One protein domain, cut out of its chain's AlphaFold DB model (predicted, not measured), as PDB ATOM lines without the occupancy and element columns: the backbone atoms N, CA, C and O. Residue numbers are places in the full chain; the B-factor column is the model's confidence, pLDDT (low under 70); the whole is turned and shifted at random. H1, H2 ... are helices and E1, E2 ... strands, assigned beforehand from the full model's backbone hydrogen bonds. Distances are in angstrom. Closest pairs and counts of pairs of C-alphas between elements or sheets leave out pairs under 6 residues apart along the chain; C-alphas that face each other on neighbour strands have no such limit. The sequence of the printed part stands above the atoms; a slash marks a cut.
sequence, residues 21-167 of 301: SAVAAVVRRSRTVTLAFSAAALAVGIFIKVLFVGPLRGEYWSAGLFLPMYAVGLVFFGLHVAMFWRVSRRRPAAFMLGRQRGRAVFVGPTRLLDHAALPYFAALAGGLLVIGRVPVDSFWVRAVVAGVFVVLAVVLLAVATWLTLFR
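What this domain is: This is residues 21 to 167 of the 301 residues of an uncharacterized protein of Cryptosporangium phraense (UniProt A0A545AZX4). Four long helices run nearly side by side as a loose rod: H3, H4 and H5 form a row with H4 in the middle, and H1 packs on H4 and part of H3 from one side. A small strand hairpin, E1 and E2, lies at one end of this bundle, near the first residues of H1, and short H2 lies toward the other end. The printed part has 147 residues, with the order H1 H2 H3 E1 E2 H4 H5, and its class is mostly helix. E1 and E2 make an antiparallel sheet of two strands. The whole is loose, with a radius of gyration of the C-alphas of 18.8 A, and spans 60 by 30 by 18 A, only just a rod.

Where its parts are: Strand E1 is residues 96 to 100 and E2 is residues 103 to 107. H1, residues 21 to 53, is the longest helix at 46.5 A, starting with C-alpha 21 at (349.910, 332.403, 442.146). H2 is residues 61 to 64. H3, residues 66 to 89, is 33.2 A long, and H4, residues 112 to 130, is 28.0 A. H5, residues 139 to 165, is 38.3 A long and ends with C-alpha 165 at (355.429, 337.283, 460.585).

How they stand to each other: E1 and E2 are a hairpin, with N 98 and O 105 at 2.9 A and N 107 and O 96 at 2.8 A, within hydrogen-bond range. The closest C-alphas of E1 and H1 are those of Met 96 and Val 23, 6.5 A apart. H4 is the hub. It touches H1 at Pro 119 and Ser 38, closest C-alphas 4.7 A, the same way at a shallow tilt of 16 degrees. It touches H3 at Ala 123 and Gly 73, closest C-alphas 4.7 A, opposite ways at a shallow tilt of 15 degrees. With H5 it forms a helical hairpin, closest C-alphas Ala 125 and Ala 153, 4.2 A, at a shallow tilt of 14 degrees. H1 touches H3 with residues 34 to 45 alone, closest C-alphas Gly 45 and Met 69, 6.7 A. H1, H3 and H4 are an up and down bundle, each running against the one before it. H3 and H5 are apart. H2 and H3 meet only through their link. In H1, H3 and H5 every O i to N i+4 pair is within hydrogen-bond range, in H4 12 of 15, and H2 is too short for such a pair.

The domain as a whole: The two C-alphas farthest apart, those of Ala 104 and Asp 137, are 60.7 A apart. The printed part has no cut, and no link is long. The mean pLDDT of the printed part is 71.7, and 57 residues are under 70, among them residues 52 to 70 and 87 to 94.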
ATOM      1  N   SER A  21     349.715 330.951 442.150       57.69
ATOM      2  CA  SER A  21     349.910 332.403 442.146       57.69
ATOM      3  C   SER A  21     348.765 333.120 442.870       57.69
ATOM      4  O   SER A  21     349.037 334.011 443.677       57.69
ATOM      5  N   ALA A  22     347.513 332.685 442.692       60.91
ATOM      6  CA  ALA A  22     346.364 333.175 443.446       60.91
ATOM      7  C   ALA A  22     346.495 332.867 444.946       60.91
ATOM      8  O   ALA A  22     346.243 333.738 445.774       60.91
ATOM      9  N   VAL A  23     346.981 331.683 445.330       53.97
ATOM     10  CA  VAL A  23     347.166 331.315 446.749       53.97
ATOM     11  C   VAL A  23     348.301 332.121 447.408       53.97
ATOM     12  O   VAL A  23     348.150 332.637 448.520       53.97
ATOM     13  N   ALA A  24     349.434 332.295 446.721       59.50
ATOM     14  CA  ALA A  24     350.531 333.144 447.191       59.50
ATOM     15  C   ALA A  24     350.106 334.621 447.283       59.50
ATOM     16  O   ALA A  24     350.458 335.308 448.251       59.50
ATOM     17  N   ALA A  25     349.303 335.097 446.324       64.69
ATOM     18  CA  ALA A  25     348.666 336.406 446.382       64.69
ATOM     19  C   ALA A  25     347.720 336.506 447.585       64.69
ATOM     20  O   ALA A  25     347.770 337.505 448.294       64.69
ATOM     21  N   VAL A  26     346.942 335.465 447.900       62.72
ATOM     22  CA  VAL A  26     346.064 335.417 449.081       62.72
ATOM     23  C   VAL A  26     346.855 335.496 450.387       62.72
ATOM     24  O   VAL A  26     346.429 336.222 451.280       62.72
ATOM     25  N   VAL A  27     348.023 334.853 450.525       62.03
ATOM     26  CA  VAL A  27     348.837 334.987 451.755       62.03
ATOM     27  C   VAL A  27     349.543 336.332 451.864       62.03
ATOM     28  O   VAL A  27     349.568 336.909 452.955       62.03
ATOM     29  N   ARG A  28     350.071 336.886 450.766       70.69
ATOM     30  CA  ARG A  28     350.596 338.263 450.780       70.69
ATOM     31  C   ARG A  28     349.492 339.263 451.112       70.69
ATOM     32  O   ARG A  28     349.691 340.144 451.949       70.69
ATOM     33  N   ARG A  29     348.311 339.080 450.521       73.12
ATOM     34  CA  ARG A  29     347.114 339.875 450.794       73.12
ATOM     35  C   ARG A  29     346.659 339.692 452.234       73.12
ATOM     36  O   ARG A  29     346.355 340.683 452.866       73.12
ATOM     37  N   SER A  30     346.721 338.482 452.790       66.06
ATOM     38  CA  SER A  30     346.404 338.203 454.194       66.06
ATOM     39  C   SER A  30     347.329 338.967 455.138       66.06
ATOM     40  O   SER A  30     346.836 339.700 455.981       66.06
ATOM     41  N   ARG A  31     348.654 338.920 454.938       69.94
ATOM     42  CA  ARG A  31     349.607 339.701 455.754       69.94
ATOM     43  C   ARG A  31     349.371 341.203 455.642       69.94
ATOM     44  O   ARG A  31     349.383 341.897 456.651       69.94
ATOM     45  N   THR A  32     349.131 341.690 454.427       76.56
ATOM     46  CA  THR A  32     348.841 343.109 454.171       76.56
ATOM     47  C   THR A  32     347.536 343.530 454.844       76.56
ATOM     48  O   THR A  32     347.484 344.571 455.484       76.56
ATOM     49  N   VAL A  33     346.501 342.690 454.763       72.12
ATOM     50  CA  VAL A  33     345.213 342.884 455.435       72.12
ATOM     51  C   VAL A  33     345.406 342.871 456.948       72.12
ATOM     52  O   VAL A  33     344.942 343.787 457.607       72.12
ATOM     53  N   THR A  34     346.132 341.908 457.516       72.06
ATOM     54  CA  THR A  34     346.419 341.874 458.956       72.06
ATOM     55  C   THR A  34     347.141 343.146 459.406       72.06
ATOM     56  O   THR A  34     346.723 343.754 460.385       72.06
ATOM     57  N   LEU A  35     348.168 343.594 458.676       75.44
ATOM     58  CA  LEU A  35     348.885 344.837 458.979       75.44
ATOM     59  C   LEU A  35     347.979 346.069 458.875       75.44
ATOM     60  O   LEU A  35     347.995 346.904 459.775       75.44
ATOM     61  N   ALA A  36     347.160 346.166 457.824       74.75
ATOM     62  CA  ALA A  36     346.217 347.265 457.642       74.75
ATOM     63  C   ALA A  36     345.168 347.307 458.763       74.75
ATOM     64  O   ALA A  36     344.891 348.371 459.310       74.75
ATOM     65  N   PHE A  37     344.631 346.150 459.156       70.12
ATOM     66  CA  PHE A  37     343.684 346.025 460.263       70.12
ATOM     67  C   PHE A  37     344.320 346.405 461.601       70.12
ATOM     68  O   PHE A  37     343.706 347.113 462.394       70.12
ATOM     69  N   SER A  38     345.559 345.980 461.847       68.50
ATOM     70  CA  SER A  38     346.297 346.350 463.054       68.50
ATOM     71  C   SER A  38     346.630 347.840 463.099       68.50
ATOM     72  O   SER A  38     346.469 348.460 464.149       68.50
ATOM     73  N   ALA A  39     347.027 348.436 461.972       75.75
ATOM     74  CA  ALA A  39     347.253 349.874 461.864       75.75
ATOM     75  C   ALA A  39     345.955 350.666 462.083       75.75
ATOM     76  O   ALA A  39     345.956 351.641 462.830       75.75
ATOM     77  N   ALA A  40     344.838 350.216 461.504       71.69
ATOM     78  CA  ALA A  40     343.528 350.828 461.702       71.69
ATOM     79  C   ALA A  40     343.069 350.739 463.167       71.69
ATOM     80  O   ALA A  40     342.657 351.746 463.735       71.69
ATOM     81  N   ALA A  41     343.196 349.572 463.806       69.12
ATOM     82  CA  ALA A  41     342.855 349.395 465.219       69.12
ATOM     83  C   ALA A  41     343.691 350.309 466.133       69.12
ATOM     84  O   ALA A  41     343.151 350.928 467.052       69.12
ATOM     85  N   LEU A  42     344.991 350.446 465.847       69.88
ATOM     86  CA  LEU A  42     345.880 351.357 466.570       69.88
ATOM     87  C   LEU A  42     345.489 352.826 466.350       69.88
ATOM     88  O   LEU A  42     345.376 353.579 467.317       69.88
ATOM     89  N   ALA A  43     345.246 353.228 465.100       73.25
ATOM     90  CA  ALA A  43     344.855 354.591 464.746       73.25
ATOM     91  C   ALA A  43     343.532 354.996 465.407       73.25
ATOM     92  O   ALA A  43     343.437 356.092 465.951       73.25
ATOM     93  N   VAL A  44     342.542 354.097 465.434       72.38
ATOM     94  CA  VAL A  44     341.273 354.309 466.146       72.38
ATOM     95  C   VAL A  44     341.514 354.507 467.643       72.38
ATOM     96  O   VAL A  44     340.968 355.444 468.220       72.38
ATOM     97  N   GLY A  45     342.375 353.698 468.267       66.94
ATOM     98  CA  GLY A  45     342.734 353.874 469.679       66.94
ATOM     99  C   GLY A  45     343.374 355.234 469.975       66.94
ATOM    100  O   GLY A  45     342.986 355.919 470.922       66.94
ATOM    101  N   ILE A  46     344.306 355.669 469.121       68.88
ATOM    102  CA  ILE A  46     344.954 356.984 469.233       68.88
ATOM    103  C   ILE A  46     343.935 358.115 469.029       68.88
ATOM    104  O   ILE A  46     343.892 359.054 469.820       68.88
ATOM    105  N   PHE A  47     343.091 358.020 468.002       74.75
ATOM    106  CA  PHE A  47     342.068 359.016 467.679       74.75
ATOM    107  C   PHE A  47     341.062 359.200 468.822       74.75
ATOM    108  O   PHE A  47     340.787 360.332 469.222       74.75
ATOM    109  N   ILE A  48     340.581 358.094 469.408       68.12
ATOM    110  CA  ILE A  48     339.691 358.119 470.578       68.12
ATOM    111  C   ILE A  48     340.362 358.860 471.744       68.12
ATOM    112  O   ILE A  48     339.736 359.717 472.372       68.12
ATOM    113  N   LYS A  49     341.648 358.590 472.006       67.25
ATOM    114  CA  LYS A  49     342.410 359.282 473.056       67.25
ATOM    115  C   LYS A  49     342.459 360.792 472.828       67.25
ATOM    116  O   LYS A  49     342.156 361.561 473.736       67.25
ATOM    117  N   VAL A  50     342.860 361.212 471.630       69.94
ATOM    118  CA  VAL A  50     343.089 362.628 471.316       69.94
ATOM    119  C   VAL A  50     341.786 363.423 471.392       69.94
ATOM    120  O   VAL A  50     341.763 364.484 472.010       69.94
ATOM    121  N   LEU A  51     340.699 362.902 470.818       70.44
ATOM    122  CA  LEU A  51     339.452 363.657 470.690       70.44
ATOM    123  C   LEU A  51     338.532 363.589 471.907       70.44
ATOM    124  O   LEU A  51     337.846 364.565 472.185       70.44
ATOM    125  N   PHE A  52     338.504 362.470 472.634       63.72
ATOM    126  CA  PHE A  52     337.529 362.279 473.714       63.72
ATOM    127  C   PHE A  52     338.150 362.382 475.111       63.72
ATOM    128  O   PHE A  52     337.470 362.795 476.043       63.72
ATOM    129  N   VAL A  53     339.441 362.065 475.279       61.56
ATOM    130  CA  VAL A  53     340.103 362.093 476.602       61.56
ATOM    131  C   VAL A  53     340.782 363.438 476.882       61.56
ATOM    132  O   VAL A  53     340.846 363.867 478.033       61.56
ATOM    133  N   GLY A  54     341.273 364.127 475.848       56.56
ATOM    134  CA  GLY A  54     341.922 365.439 475.976       56.56
ATOM    135  C   GLY A  54     340.992 366.567 476.462       56.56
ATOM    136  O   GLY A  54     341.364 367.272 477.401       56.56
ATOM    137  N   PRO A  55     339.787 366.741 475.879       57.12
ATOM    138  CA  PRO A  55     338.912 367.874 476.212       57.12
ATOM    139  C   PRO A  55     338.024 367.662 477.449       57.12
ATOM    140  O   PRO A  55     337.630 368.630 478.100       57.12
ATOM    141  N   LEU A  56     337.689 366.413 477.797       55.75
ATOM    142  CA  LEU A  56     336.756 366.105 478.884       55.75
ATOM    143  C   LEU A  56     337.519 365.960 480.217       55.75
ATOM    144  O   LEU A  56     338.260 365.007 480.468       55.75
ATOM    145  N   ARG A  57     337.362 366.952 481.102       57.78
ATOM    146  CA  ARG A  57     338.068 367.080 482.395       57.78
ATOM    147  C   ARG A  57     337.666 366.057 483.481       57.78
ATOM    148  O   ARG A  57     338.185 366.143 484.585       57.78
ATOM    149  N   GLY A  58     336.786 365.093 483.205       57.06
ATOM    150  CA  GLY A  58     336.294 364.141 484.214       57.06
ATOM    151  C   GLY A  58     337.224 362.944 484.458       57.06
ATOM    152  O   GLY A  58     337.663 362.295 483.510       57.06
ATOM    153  N   GLU A  59     337.491 362.620 485.726       57.47
ATOM    154  CA  GLU A  59     338.362 361.513 486.173       57.47
ATOM    155  C   GLU A  59     337.810 360.099 485.911       57.47
ATOM    156  O   GLU A  59     338.583 359.148 485.841       57.47
ATOM    157  N   TYR A  60     336.500 359.939 485.693       56.81
ATOM    158  CA  TYR A  60     335.843 358.618 485.711       56.81
ATOM    159  C   TYR A  60     335.609 357.966 484.337       56.81
ATOM    160  O   TYR A  60     335.208 356.807 484.261       56.81
ATOM    161  N   TRP A  61     335.868 358.672 483.233       56.59
ATOM    162  CA  TRP A  61     335.511 358.184 481.889       56.59
ATOM    163  C   TRP A  61     336.580 357.307 481.216       56.59
ATOM    164  O   TRP A  61     336.287 356.628 480.232       56.59
ATOM    165  N   SER A  62     337.805 357.258 481.748       57.00
ATOM    166  CA  SER A  62     338.907 356.483 481.152       57.00
ATOM    167  C   SER A  62     338.671 354.966 481.209       57.00
ATOM    168  O   SER A  62     338.987 354.267 480.248       57.00
ATOM    169  N   ALA A  63     338.048 354.459 482.278       58.47
ATOM    170  CA  ALA A  63     337.661 353.049 482.391       58.47
ATOM    171  C   ALA A  63     336.484 352.691 481.461       58.47
ATOM    172  O   ALA A  63     336.464 351.613 480.868       58.47
ATOM    173  N   GLY A  64     335.538 353.619 481.270       62.19
ATOM    174  CA  GLY A  64     334.401 353.444 480.360       62.19
ATOM    175  C   GLY A  64     334.804 353.360 478.885       62.19
ATOM    176  O   GLY A  64     334.162 352.644 478.123       62.19
ATOM    177  N   LEU A  65     335.899 354.020 478.486       64.75
ATOM    178  CA  LEU A  65     336.442 353.987 477.118       64.75
ATOM    179  C   LEU A  65     337.240 352.714 476.793       64.75
ATOM    180  O   LEU A  65     337.484 352.407 475.624       64.75
ATOM    181  N   PHE A  66     337.598 351.931 477.807       63.72
ATOM    182  CA  PHE A  66     338.305 350.668 477.626       63.72
ATOM    183  C   PHE A  66     337.422 349.591 476.995       63.72
ATOM    184  O   PHE A  66     337.856 348.868 476.096       63.72
ATOM    185  N   LEU A  67     336.170 349.511 477.449       68.12
ATOM    186  CA  LEU A  67     335.184 348.550 476.967       68.12
ATOM    187  C   LEU A  67     334.918 348.682 475.452       68.12
ATOM    188  O   LEU A  67     335.011 347.670 474.757       68.12
ATOM    189  N   PRO A  68     334.653 349.885 474.895       68.81
ATOM    190  CA  PRO A  68     334.466 350.052 473.459       68.81
ATOM    191  C   PRO A  68     335.755 349.809 472.666       68.81
ATOM    192  O   PRO A  68     335.679 349.220 471.593       68.81
ATOM    193  N   MET A  69     336.942 350.159 473.178       66.81
ATOM    194  CA  MET A  69     338.205 349.805 472.509       66.81
ATOM    195  C   MET A  69     338.424 348.292 472.435       66.81
ATOM    196  O   MET A  69     338.805 347.764 471.388       66.81
ATOM    197  N   TYR A  70     338.145 347.584 473.528       67.88
ATOM    198  CA  TYR A  70     338.194 346.129 473.559       67.88
ATOM    199  C   TYR A  70     337.160 345.518 472.601       67.88
ATOM    200  O   TYR A  70     337.486 344.603 471.847       67.88
ATOM    201  N   ALA A  71     335.946 346.078 472.552       75.50
ATOM    202  CA  ALA A  71     334.907 345.667 471.614       75.50
ATOM    203  C   ALA A  71     335.332 345.875 470.150       75.50
ATOM    204  O   ALA A  71     335.173 344.962 469.345       75.50
ATOM    205  N   VAL A  72     335.943 347.015 469.806       73.69
ATOM    206  CA  VAL A  72     336.504 347.272 468.465       73.69
ATOM    207  C   VAL A  72     337.569 346.229 468.118       73.69
ATOM    208  O   VAL A  72     337.541 345.654 467.029       73.69
ATOM    209  N   GLY A  73     338.464 345.917 469.059       71.19
ATOM    210  CA  GLY A  73     339.453 344.853 468.902       71.19
ATOM    211  C   GLY A  73     338.843 343.482 468.641       71.19
ATOM    212  O   GLY A  73     339.258 342.787 467.713       71.19
ATOM    213  N   LEU A  74     337.827 343.107 469.420       74.12
ATOM    214  CA  LEU A  74     337.085 341.860 469.242       74.12
ATOM    215  C   LEU A  74     336.328 341.814 467.913       74.12
ATOM    216  O   LEU A  74     336.288 340.758 467.287       74.12
ATOM    217  N   VAL A  75     335.767 342.934 467.450       78.12
ATOM    218  CA  VAL A  75     335.095 343.022 466.145       78.12
ATOM    219  C   VAL A  75     336.100 342.823 465.018       78.12
ATOM    220  O   VAL A  75     335.861 341.999 464.139       78.12
ATOM    221  N   PHE A  76     337.251 343.499 465.051       73.69
ATOM    222  CA  PHE A  76     338.295 343.303 464.044       73.69
ATOM    223  C   PHE A  76     338.876 341.887 464.080       73.69
ATOM    224  O   PHE A  76     339.083 341.284 463.026       73.69
ATOM    225  N   PHE A  77     339.079 341.326 465.274       73.62
ATOM    226  CA  PHE A  77     339.457 339.927 465.455       73.62
ATOM    227  C   PHE A  77     338.414 338.989 464.837       73.62
ATOM    228  O   PHE A  77     338.758 338.137 464.021       73.62
ATOM    229  N   GLY A  78     337.138 339.181 465.171       78.56
ATOM    230  CA  GLY A  78     336.015 338.401 464.666       78.56
ATOM    231  C   GLY A  78     335.860 338.509 463.151       78.56
ATOM    232  O   GLY A  78     335.669 337.490 462.496       78.56
ATOM    233  N   LEU A  79     336.016 339.704 462.572       80.12
ATOM    234  CA  LEU A  79     335.961 339.927 461.127       80.12
ATOM    235  C   LEU A  79     337.136 339.252 460.416       80.12
ATOM    236  O   LEU A  79     336.940 338.594 459.397       80.12
ATOM    237  N   HIS A  80     338.348 339.365 460.966       73.69
ATOM    238  CA  HIS A  80     339.526 338.695 460.424       73.69
ATOM    239  C   HIS A  80     339.358 337.172 460.474       73.69
ATOM    240  O   HIS A  80     339.572 336.487 459.472       73.69
ATOM    241  N   VAL A  81     338.886 336.651 461.611       76.06
ATOM    242  CA  VAL A  81     338.521 335.243 461.786       76.06
ATOM    243  C   VAL A  81     337.451 334.826 460.791       76.06
ATOM    244  O   VAL A  81     337.629 333.816 460.125       76.06
ATOM    245  N   ALA A  82     336.376 335.590 460.628       79.69
ATOM    246  CA  ALA A  82     335.287 335.273 459.715       79.69
ATOM    247  C   ALA A  82     335.733 335.312 458.248       79.69
ATOM    248  O   ALA A  82     335.376 334.418 457.485       79.69
ATOM    249  N   MET A  83     336.544 336.293 457.846       76.12
ATOM    250  CA  MET A  83     337.078 336.413 456.487       76.12
ATOM    251  C   MET A  83     338.029 335.257 456.177       76.12
ATOM    252  O   MET A  83     337.862 334.573 455.165       76.12
ATOM    253  N   PHE A  84     338.969 334.970 457.079       69.75
ATOM    254  CA  PHE A  84     339.853 333.820 456.947       69.75
ATOM    255  C   PHE A  84     339.065 332.512 456.984       69.75
ATOM    256  O   PHE A  84     339.347 331.611 456.200       69.75
ATOM    257  N   TRP A  85     338.052 332.386 457.843       72.44
ATOM    258  CA  TRP A  85     337.235 331.182 457.933       72.44
ATOM    259  C   TRP A  85     336.358 331.007 456.696       72.44
ATOM    260  O   TRP A  85     336.190 329.893 456.232       72.44
ATOM    261  N   ARG A  86     335.856 332.084 456.091       74.25
ATOM    262  CA  ARG A  86     335.116 332.033 454.824       74.25
ATOM    263  C   ARG A  86     336.015 331.577 453.677       74.25
ATOM    264  O   ARG A  86     335.602 330.723 452.897       74.25
ATOM    265  N   VAL A  87     337.241 332.099 453.608       65.62
ATOM    266  CA  VAL A  87     338.240 331.691 452.606       65.62
ATOM    267  C   VAL A  87     338.728 330.259 452.855       65.62
ATOM    268  O   VAL A  87     338.861 329.499 451.910       65.62
ATOM    269  N   SER A  88     338.916 329.844 454.111       58.03
ATOM    270  CA  SER A  88     339.396 328.495 454.463       58.03
ATOM    271  C   SER A  88     338.297 327.427 454.552       58.03
ATOM    272  O   SER A  88     338.602 326.247 454.412       58.03
ATOM    273  N   ARG A  89     337.015 327.792 454.739       58.88
ATOM    274  CA  ARG A  89     335.855 326.877 454.609       58.88
ATOM    275  C   ARG A  89     335.646 326.452 453.168       58.88
ATOM    276  O   ARG A  89     335.215 325.324 452.944       58.88
ATOM    277  N   ARG A  90     335.989 327.316 452.207       58.16
ATOM    278  CA  ARG A  90     336.236 326.921 450.815       58.16
ATOM    279  C   ARG A  90     337.587 326.205 450.778       58.16
ATOM    280  O   ARG A  90     338.580 326.765 450.337       58.16
ATOM    281  N   ARG A  91     337.624 325.028 451.412       49.88
ATOM    282  CA  ARG A  91     338.821 324.266 451.789       49.88
ATOM    283  C   ARG A  91     339.898 324.360 450.704       49.88
ATOM    284  O   ARG A  91     339.694 323.777 449.640       49.88
ATOM    285  N   PRO A  92     341.064 324.980 450.943       49.62
ATOM    286  CA  PRO A  92     342.226 324.579 450.180       49.62
ATOM    287  C   PRO A  92     342.572 323.170 450.669       49.62
ATOM    288  O   PRO A  92     343.249 322.986 451.677       49.62
ATOM    289  N   ALA A  93     342.074 322.157 449.960       58.41
ATOM    290  CA  ALA A  93     342.474 320.761 450.108       58.41
ATOM    291  C   ALA A  93     343.926 320.540 449.637       58.41
ATOM    292  O   ALA A  93     344.257 319.458 449.189       58.41
ATOM    293  N   ALA A  94     344.770 321.572 449.663       69.62
ATOM    294  CA  ALA A  94     345.994 321.648 448.891       69.62
ATOM    295  C   ALA A  94     347.091 322.409 449.635       69.62
ATOM    296  O   ALA A  94     346.842 323.230 450.524       69.62
ATOM    297  N   PHE A  95     348.328 322.127 449.247       81.94
ATOM    298  CA  PHE A  95     349.490 322.860 449.714       81.94
ATOM    299  C   PHE A  95     349.535 324.265 449.124       81.94
ATOM    300  O   PHE A  95     349.158 324.499 447.981       81.94
ATOM    301  N   MET A  96     350.098 325.196 449.885       83.38
ATOM    302  CA  MET A  96     350.554 326.462 449.331       83.38
ATOM    303  C   MET A  96     351.925 326.279 448.688       83.38
ATOM    304  O   MET A  96     352.783 325.606 449.259       83.38
ATOM    305  N   LEU A  97     352.178 326.925 447.551       84.75
ATOM    306  CA  LEU A  97     353.545 327.031 447.048       84.75
ATOM    307  C   LEU A  97     354.310 328.081 447.854       84.75
ATOM    308  O   LEU A  97     353.838 329.202 448.064       84.75
ATOM    309  N   GLY A  98     355.501 327.720 448.313       85.12
ATOM    310  CA  GLY A  98     356.374 328.590 449.082       85.12
ATOM    311  C   GLY A  98     357.838 328.394 448.720       85.12
ATOM    312  O   GLY A  98     358.202 327.553 447.899       85.12
ATOM    313  N   ARG A  99     358.702 329.190 449.356       85.88
ATOM    314  CA  ARG A  99     360.151 328.990 449.304       85.88
ATOM    315  C   ARG A  99     360.727 328.942 450.709       85.88
ATOM    316  O   ARG A  99     360.391 329.776 451.546       85.88
ATOM    317  N   GLN A 100     361.624 327.995 450.954       84.56
ATOM    318  CA  GLN A 100     362.372 327.874 452.199       84.56
ATOM    319  C   GLN A 100     363.857 327.761 451.866       84.56
ATOM    320  O   GLN A 100     364.266 326.848 451.156       84.56
ATOM    321  N   ARG A 101     364.668 328.707 452.364       84.44
ATOM    322  CA  ARG A 101     366.116 328.780 452.070       84.44
ATOM    323  C   ARG A 101     366.415 328.703 450.557       84.44
ATOM    324  O   ARG A 101     367.283 327.962 450.122       84.44
ATOM    325  N   GLY A 102     365.632 329.423 449.748       85.25
ATOM    326  CA  GLY A 102     365.774 329.472 448.286       85.25
ATOM    327  C   GLY A 102     365.121 328.316 447.513       85.25
ATOM    328  O   GLY A 102     364.832 328.490 446.327       85.25
ATOM    329  N   ARG A 103     364.802 327.194 448.170       87.31
ATOM    330  CA  ARG A 103     364.185 326.009 447.549       87.31
ATOM    331  C   ARG A 103     362.666 326.111 447.508       87.31
ATOM    332  O   ARG A 103     362.074 326.671 448.431       87.31
ATOM    333  N   ALA A 104     362.057 325.582 446.453       89.88
ATOM    334  CA  ALA A 104     360.611 325.447 446.349       89.88
ATOM    335  C   ALA A 104     360.111 324.425 447.380       89.88
ATOM    336  O   ALA A 104     360.731 323.383 447.580       89.88
ATOM    337  N   VAL A 105     359.026 324.754 448.077       91.31
ATOM    338  CA  VAL A 105     358.420 323.876 449.080       91.31
ATOM    339  C   VAL A 105     356.904 323.978 449.048       91.31
ATOM    340  O   VAL A 105     356.339 325.031 448.750       91.31
ATOM    341  N   PHE A 106     356.243 322.887 449.403       90.12
ATOM    342  CA  PHE A 106     354.828 322.889 449.728       90.12
ATOM    343  C   PHE A 106     354.642 323.241 451.195       90.12
ATOM    344  O   PHE A 106     355.198 322.600 452.083       90.12
ATOM    345  N   VAL A 107     353.840 324.260 451.458       87.81
ATOM    346  CA  VAL A 107     353.630 324.821 452.785       87.81
ATOM    347  C   VAL A 107     352.199 324.552 453.224       87.81
ATOM    348  O   VAL A 107     351.246 324.887 452.520       87.81
ATOM    349  N   GLY A 108     352.037 323.960 454.404       84.69
ATOM    350  CA  GLY A 108     350.738 323.884 455.053       84.69
ATOM    351  C   GLY A 108     350.295 325.257 455.555       84.69
ATOM    352  O   GLY A 108     351.126 325.968 456.131       84.69
ATOM    353  N   PRO A 109     349.013 325.636 455.390       75.12
ATOM    354  CA  PRO A 109     348.518 326.890 455.931       75.12
ATOM    355  C   PRO A 109     348.757 326.941 457.444       75.12
ATOM    356  O   PRO A 109     348.603 325.948 458.161       75.12
ATOM    357  N   THR A 110     349.161 328.107 457.934       71.56
ATOM    358  CA  THR A 110     349.315 328.394 459.363       71.56
ATOM    359  C   THR A 110     347.957 328.554 460.040       71.56
ATOM    360  O   THR A 110     346.931 328.756 459.387       71.56
ATOM    361  N   ARG A 111     347.927 328.427 461.372       71.50
ATOM    362  CA  ARG A 111     346.667 328.468 462.114       71.50
ATOM    363  C   ARG A 111     346.028 329.845 462.015       71.50
ATOM    364  O   ARG A 111     346.713 330.857 462.104       71.50
ATOM    365  N   LEU A 112     344.700 329.870 461.980       65.50
ATOM    366  CA  LEU A 112     343.914 331.098 462.076       65.50
ATOM    367  C   LEU A 112     344.340 331.976 463.267       65.50
ATOM    368  O   LEU A 112     344.559 333.171 463.101       65.50
ATOM    369  N   LEU A 113     344.510 331.378 464.454       67.00
ATOM    370  CA  LEU A 113     344.974 332.096 465.648       67.00
ATOM    371  C   LEU A 113     346.368 332.714 465.474       67.00
ATOM    372  O   LEU A 113     346.630 333.755 466.065       67.00
ATOM    373  N   ASP A 114     347.241 332.116 464.655       67.31
ATOM    374  CA  ASP A 114     348.579 332.667 464.414       67.31
ATOM    375  C   ASP A 114     348.510 333.978 463.607       67.31
ATOM    376  O   ASP A 114     349.401 334.805 463.738       67.31
ATOM    377  N   HIS A 115     347.456 334.206 462.811       67.00
ATOM    378  CA  HIS A 115     347.257 335.457 462.059       67.00
ATOM    379  C   HIS A 115     346.299 336.433 462.745       67.00
ATOM    380  O   HIS A 115     346.501 337.644 462.682       67.00
ATOM    381  N   ALA A 116     345.297 335.911 463.452       68.94
ATOM    382  CA  ALA A 116     344.322 336.706 464.187       68.94
ATOM    383  C   ALA A 116     344.878 337.276 465.507       68.94
ATOM    384  O   ALA A 116     344.261 338.149 466.105       68.94
ATOM    385  N   ALA A 117     346.055 336.833 465.961       72.00
ATOM    386  CA  ALA A 117     346.710 337.410 467.131       72.00
ATOM    387  C   ALA A 117     347.036 338.907 466.945       72.00
ATOM    388  O   ALA A 117     346.843 339.684 467.877       72.00
ATOM    389  N   LEU A 118     347.484 339.338 465.755       75.06
ATOM    390  CA  LEU A 118     347.936 340.724 465.551       75.06
ATOM    391  C   LEU A 118     346.828 341.766 465.758       75.06
ATOM    392  O   LEU A 118     347.076 342.717 466.496       75.06
ATOM    393  N   PRO A 119     345.621 341.635 465.169       71.00
ATOM    394  CA  PRO A 119     344.557 342.618 465.382       71.00
ATOM    395  C   PRO A 119     344.111 342.682 466.846       71.00
ATOM    396  O   PRO A 119     343.900 343.770 467.375       71.00
ATOM    397  N   TYR A 120     344.038 341.528 467.521       77.56
ATOM    398  CA  TYR A 120     343.678 341.455 468.937       77.56
ATOM    399  C   TYR A 120     344.707 342.162 469.829       77.56
ATOM    400  O   TYR A 120     344.354 343.046 470.609       77.56
ATOM    401  N   PHE A 121     345.994 341.834 469.676       79.38
ATOM    402  CA  PHE A 121     347.057 342.474 470.452       79.38
ATOM    403  C   PHE A 121     347.247 343.951 470.094       79.38
ATOM    404  O   PHE A 121     347.566 344.737 470.979       79.38
ATOM    405  N   ALA A 122     347.005 344.354 468.843       76.19
ATOM    406  CA  ALA A 122     347.032 345.760 468.447       76.19
ATOM    407  C   ALA A 122     345.917 346.569 469.118       76.19
ATOM    408  O   ALA A 122     346.162 347.680 469.587       76.19
ATOM    409  N   ALA A 123     344.716 346.003 469.233       73.50
ATOM    410  CA  ALA A 123     343.626 346.643 469.957       73.50
ATOM    411  C   ALA A 123     343.887 346.715 471.469       73.50
ATOM    412  O   ALA A 123     343.650 347.761 472.071       73.50
ATOM    413  N   LEU A 124     344.433 345.650 472.073       77.19
ATOM    414  CA  LEU A 124     344.872 345.672 473.473       77.19
ATOM    415  C   LEU A 124     345.944 346.740 473.713       77.19
ATOM    416  O   LEU A 124     345.821 347.525 474.647       77.19
ATOM    417  N   ALA A 125     346.961 346.801 472.850       76.69
ATOM    418  CA  ALA A 125     348.005 347.817 472.905       76.69
ATOM    419  C   ALA A 125     347.415 349.229 472.795       76.69
ATOM    420  O   ALA A 125     347.744 350.091 473.605       76.69
ATOM    421  N   GLY A 126     346.485 349.451 471.863       70.31
ATOM    422  CA  GLY A 126     345.750 350.709 471.759       70.31
ATOM    423  C   GLY A 126     344.986 351.055 473.044       70.31
ATOM    424  O   GLY A 126     345.092 352.181 473.518       70.31
ATOM    425  N   GLY A 127     344.304 350.084 473.661       71.12
ATOM    426  CA  GLY A 127     343.608 350.266 474.939       71.12
ATOM    427  C   GLY A 127     344.544 350.663 476.083       71.12
ATOM    428  O   GLY A 127     344.256 351.610 476.809       71.12
ATOM    429  N   LEU A 128     345.710 350.014 476.197       73.31
ATOM    430  CA  LEU A 128     346.733 350.373 477.191       73.31
ATOM    431  C   LEU A 128     347.242 351.807 476.996       73.31
ATOM    432  O   LEU A 128     347.465 352.522 477.971       73.31
ATOM    433  N   LEU A 129     347.373 352.258 475.747       69.06
ATOM    434  CA  LEU A 129     347.776 353.630 475.439       69.06
ATOM    435  C   LEU A 129     346.696 354.665 475.796       69.06
ATOM    436  O   LEU A 129     347.035 355.838 475.972       69.06
ATOM    437  N   VAL A 130     345.425 354.269 475.921       67.00
ATOM    438  CA  VAL A 130     344.308 355.154 476.306       67.00
ATOM    439  C   VAL A 130     344.230 355.388 477.819       67.00
ATOM    440  O   VAL A 130     343.643 356.388 478.235       67.00
ATOM    441  N   ILE A 131     344.886 354.566 478.649       67.12
ATOM    442  CA  ILE A 131     344.944 354.739 480.113       67.12
ATOM    443  C   ILE A 131     345.799 355.963 480.469       67.12
ATOM    444  O   ILE A 131     346.971 355.868 480.817       67.12
ATOM    445  N   GLY A 132     345.228 357.156 480.318       56.72
ATOM    446  CA  GLY A 132     345.941 358.424 480.475       56.72
ATOM    447  C   GLY A 132     345.860 359.039 481.871       56.72
ATOM    448  O   GLY A 132     346.641 359.936 482.173       56.72
ATOM    449  N   ARG A 133     344.930 358.596 482.725       62.34
ATOM    450  CA  ARG A 133     344.756 359.143 484.078       62.34
ATOM    451  C   ARG A 133     344.694 358.015 485.093       62.34
ATOM    452  O   ARG A 133     343.676 357.350 485.241       62.34
ATOM    453  N   VAL A 134     345.823 357.812 485.758       65.19
ATOM    454  CA  VAL A 134     345.903 357.092 487.028       65.19
ATOM    455  C   VAL A 134     345.507 358.110 488.099       65.19
ATOM    456  O   VAL A 134     346.033 359.226 488.030       65.19
ATOM    457  N   PRO A 135     344.598 357.792 489.037       68.81
ATOM    458  CA  PRO A 135     344.181 358.703 490.106       68.81
ATOM    459  C   PRO A 135     345.318 358.876 491.128       68.81
ATOM    460  O   PRO A 135     345.283 358.338 492.229       68.81
ATOM    461  N   VAL A 136     346.393 359.544 490.708       76.06
ATOM    462  CA  VAL A 136     347.587 359.808 491.509       76.06
ATOM    463  C   VAL A 136     348.055 361.230 491.226       76.06
ATOM    464  O   VAL A 136     348.344 361.581 490.079       76.06
ATOM    465  N   ASP A 137     348.182 362.035 492.277       79.25
ATOM    466  CA  ASP A 137     348.545 363.454 492.161       79.25
ATOM    467  C   ASP A 137     350.007 363.660 491.744       79.25
ATOM    468  O   ASP A 137     350.354 364.625 491.055       79.25
ATOM    469  N   SER A 138     350.883 362.712 492.079       84.25
ATOM    470  CA  SER A 138     352.304 362.787 491.738       84.25
ATOM    471  C   SER A 138     352.533 362.700 490.225       84.25
ATOM    472  O   SER A 138     352.178 361.718 489.568       84.25
ATOM    473  N   PHE A 139     353.173 363.732 489.664       77.62
ATOM    474  CA  PHE A 139     353.621 363.747 488.267       77.62
ATOM    475  C   PHE A 139     354.520 362.546 487.953       77.62
ATOM    476  O   PHE A 139     354.299 361.855 486.961       77.62
ATOM    477  N   TRP A 140     355.485 362.257 488.830       76.75
ATOM    478  CA  TRP A 140     356.436 361.166 488.638       76.75
ATOM    479  C   TRP A 140     355.751 359.802 488.618       76.75
ATOM    480  O   TRP A 140     356.045 358.992 487.744       76.75
ATOM    481  N   VAL A 141     354.779 359.565 489.504       75.94
ATOM    482  CA  VAL A 141     354.026 358.299 489.503       75.94
ATOM    483  C   VAL A 141     353.204 358.157 488.222       75.94
ATOM    484  O   VAL A 141     353.226 357.100 487.595       75.94
ATOM    485  N   ARG A 142     352.540 359.228 487.768       71.31
ATOM    486  CA  ARG A 142     351.804 359.224 486.492       71.31
ATOM    487  C   ARG A 142     352.717 358.945 485.298       71.31
ATOM    488  O   ARG A 142     352.366 358.119 484.457       71.31
ATOM    489  N   ALA A 143     353.881 359.590 485.239       71.31
ATOM    490  CA  ALA A 143     354.863 359.385 484.178       71.31
ATOM    491  C   ALA A 143     355.384 357.939 484.158       71.31
ATOM    492  O   ALA A 143     355.440 357.325 483.092       71.31
ATOM    493  N   VAL A 144     355.691 357.368 485.328       77.25
ATOM    494  CA  VAL A 144     356.138 355.972 485.461       77.25
ATOM    495  C   VAL A 144     355.054 355.002 484.994       77.25
ATOM    496  O   VAL A 144     355.330 354.141 484.163       77.25
ATOM    497  N   VAL A 145     353.813 355.149 485.465       76.31
ATOM    498  CA  VAL A 145     352.718 354.241 485.086       76.31
ATOM    499  C   VAL A 145     352.398 354.336 483.591       76.31
ATOM    500  O   VAL A 145     352.247 353.309 482.928       76.31
ATOM    501  N   ALA A 146     352.358 355.548 483.028       72.00
ATOM    502  CA  ALA A 146     352.196 355.736 481.588       72.00
ATOM    503  C   ALA A 146     353.344 355.078 480.803       72.00
ATOM    504  O   ALA A 146     353.096 354.390 479.811       72.00
ATOM    505  N   GLY A 147     354.586 355.227 481.276       72.06
ATOM    506  CA  GLY A 147     355.756 354.556 480.715       72.06
ATOM    507  C   GLY A 147     355.612 353.033 480.707       72.06
ATOM    508  O   GLY A 147     355.833 352.408 479.671       72.06
ATOM    509  N   VAL A 148     355.159 352.433 481.813       81.12
ATOM    510  CA  VAL A 148     354.910 350.982 481.914       81.12
ATOM    511  C   VAL A 148     353.872 350.518 480.889       81.12
ATOM    512  O   VAL A 148     354.102 349.524 480.199       81.12
ATOM    513  N   PHE A 149     352.756 351.237 480.731       78.81
ATOM    514  CA  PHE A 149     351.730 350.877 479.749       78.81
ATOM    515  C   PHE A 149     352.216 350.990 478.303       78.81
ATOM    516  O   PHE A 149     351.909 350.115 477.491       78.81
ATOM    517  N   VAL A 150     353.004 352.021 477.983       75.75
ATOM    518  CA  VAL A 150     353.634 352.166 476.661       75.75
ATOM    519  C   VAL A 150     354.586 351.003 476.395       75.75
ATOM    520  O   VAL A 150     354.494 350.374 475.341       75.75
ATOM    521  N   VAL A 151     355.458 350.671 477.350       75.75
ATOM    522  CA  VAL A 151     356.383 349.535 477.226       75.75
ATOM    523  C   VAL A 151     355.608 348.233 477.022       75.75
ATOM    524  O   VAL A 151     355.927 347.474 476.109       75.75
ATOM    525  N   LEU A 152     354.544 347.994 477.794       83.06
ATOM    526  CA  LEU A 152     353.709 346.801 477.650       83.06
ATOM    527  C   LEU A 152     353.024 346.740 476.275       83.06
ATOM    528  O   LEU A 152     353.024 345.686 475.643       83.06
ATOM    529  N   ALA A 153     352.488 347.858 475.783       76.31
ATOM    530  CA  ALA A 153     351.885 347.952 474.455       76.31
ATOM    531  C   ALA A 153     352.900 347.641 473.340       76.31
ATOM    532  O   ALA A 153     352.601 346.864 472.431       76.31
ATOM    533  N   VAL A 154     354.118 348.189 473.437       76.44
ATOM    534  CA  VAL A 154     355.218 347.906 472.502       76.44
ATOM    535  C   VAL A 154     355.608 346.431 472.546       76.44
ATOM    536  O   VAL A 154     355.720 345.806 471.493       76.44
ATOM    537  N   VAL A 155     355.757 345.845 473.738       81.62
ATOM    538  CA  VAL A 155     356.084 344.421 473.898       81.62
ATOM    539  C   VAL A 155     354.982 343.537 473.312       81.62
ATOM    540  O   VAL A 155     355.289 342.611 472.564       81.62
ATOM    541  N   LEU A 156     353.704 343.831 473.572       83.44
ATOM    542  CA  LEU A 156     352.577 343.080 473.007       83.44
ATOM    543  C   LEU A 156     352.556 343.148 471.477       83.44
ATOM    544  O   LEU A 156     352.392 342.116 470.824       83.44
ATOM    545  N   LEU A 157     352.767 344.332 470.895       79.81
ATOM    546  CA  LEU A 157     352.847 344.511 469.444       79.81
ATOM    547  C   LEU A 157     354.054 343.790 468.841       79.81
ATOM    548  O   LEU A 157     353.913 343.134 467.809       79.81
ATOM    549  N   ALA A 158     355.221 343.867 469.482       77.50
ATOM    550  CA  ALA A 158     356.429 343.174 469.045       77.50
ATOM    551  C   ALA A 158     356.240 341.653 469.087       77.50
ATOM    552  O   ALA A 158     356.520 340.977 468.099       77.50
ATOM    553  N   VAL A 159     355.688 341.114 470.180       83.38
ATOM    554  CA  VAL A 159     355.372 339.686 470.320       83.38
ATOM    555  C   VAL A 159     354.339 339.260 469.282       83.38
ATOM    556  O   VAL A 159     354.538 338.258 468.604       83.38
ATOM    557  N   ALA A 160     353.264 340.019 469.087       80.00
ATOM    558  CA  ALA A 160     352.244 339.689 468.101       80.00
ATOM    559  C   ALA A 160     352.793 339.734 466.664       80.00
ATOM    560  O   ALA A 160     352.544 338.827 465.869       80.00
ATOM    561  N   THR A 161     353.603 340.740 466.334       77.81
ATOM    562  CA  THR A 161     354.282 340.859 465.033       77.81
ATOM    563  C   THR A 161     355.257 339.705 464.827       77.81
ATOM    564  O   THR A 161     355.256 339.066 463.776       77.81
ATOM    565  N   TRP A 162     356.032 339.366 465.858       82.25
ATOM    566  CA  TRP A 162     356.925 338.214 465.851       82.25
ATOM    567  C   TRP A 162     356.163 336.913 465.576       82.25
ATOM    568  O   TRP A 162     356.493 336.160 464.655       82.25
ATOM    569  N   LEU A 163     355.087 336.677 466.330       79.25
ATOM    570  CA  LEU A 163     354.245 335.490 466.214       79.25
ATOM    571  C   LEU A 163     353.554 335.381 464.852       79.25
ATOM    572  O   LEU A 163     353.339 334.268 464.386       79.25
ATOM    573  N   THR A 164     353.226 336.497 464.205       74.19
ATOM    574  CA  THR A 164     352.475 336.507 462.938       74.19
ATOM    575  C   THR A 164     353.376 336.478 461.702       74.19
ATOM    576  O   THR A 164     353.048 335.806 460.721       74.19
ATOM    577  N   LEU A 165     354.522 337.169 461.732       75.00
ATOM    578  CA  LEU A 165     355.429 337.283 460.585       75.00
ATOM    579  C   LEU A 165     356.528 336.216 460.573       75.00
ATOM    580  O   LEU A 165     356.897 335.739 459.498       75.00
ATOM    581  N   PHE A 166     357.039 335.828 461.744       74.94
ATOM    582  CA  PHE A 166     358.223 334.969 461.854       74.94
ATOM    583  C   PHE A 166     357.902 333.532 462.268       74.94
ATOM    584  O   PHE A 166     358.779 332.659 462.222       74.94
ATOM    585  N   ARG A 167     356.644 333.218 462.613       72.81
ATOM    586  CA  ARG A 167     356.249 331.820 462.801       72.81
ATOM    587  C   ARG A 167     356.319 331.074 461.477       72.81
ATOM    588  O   ARG A 167     355.576 331.326 460.535       72.81
TER     589      ARG A 167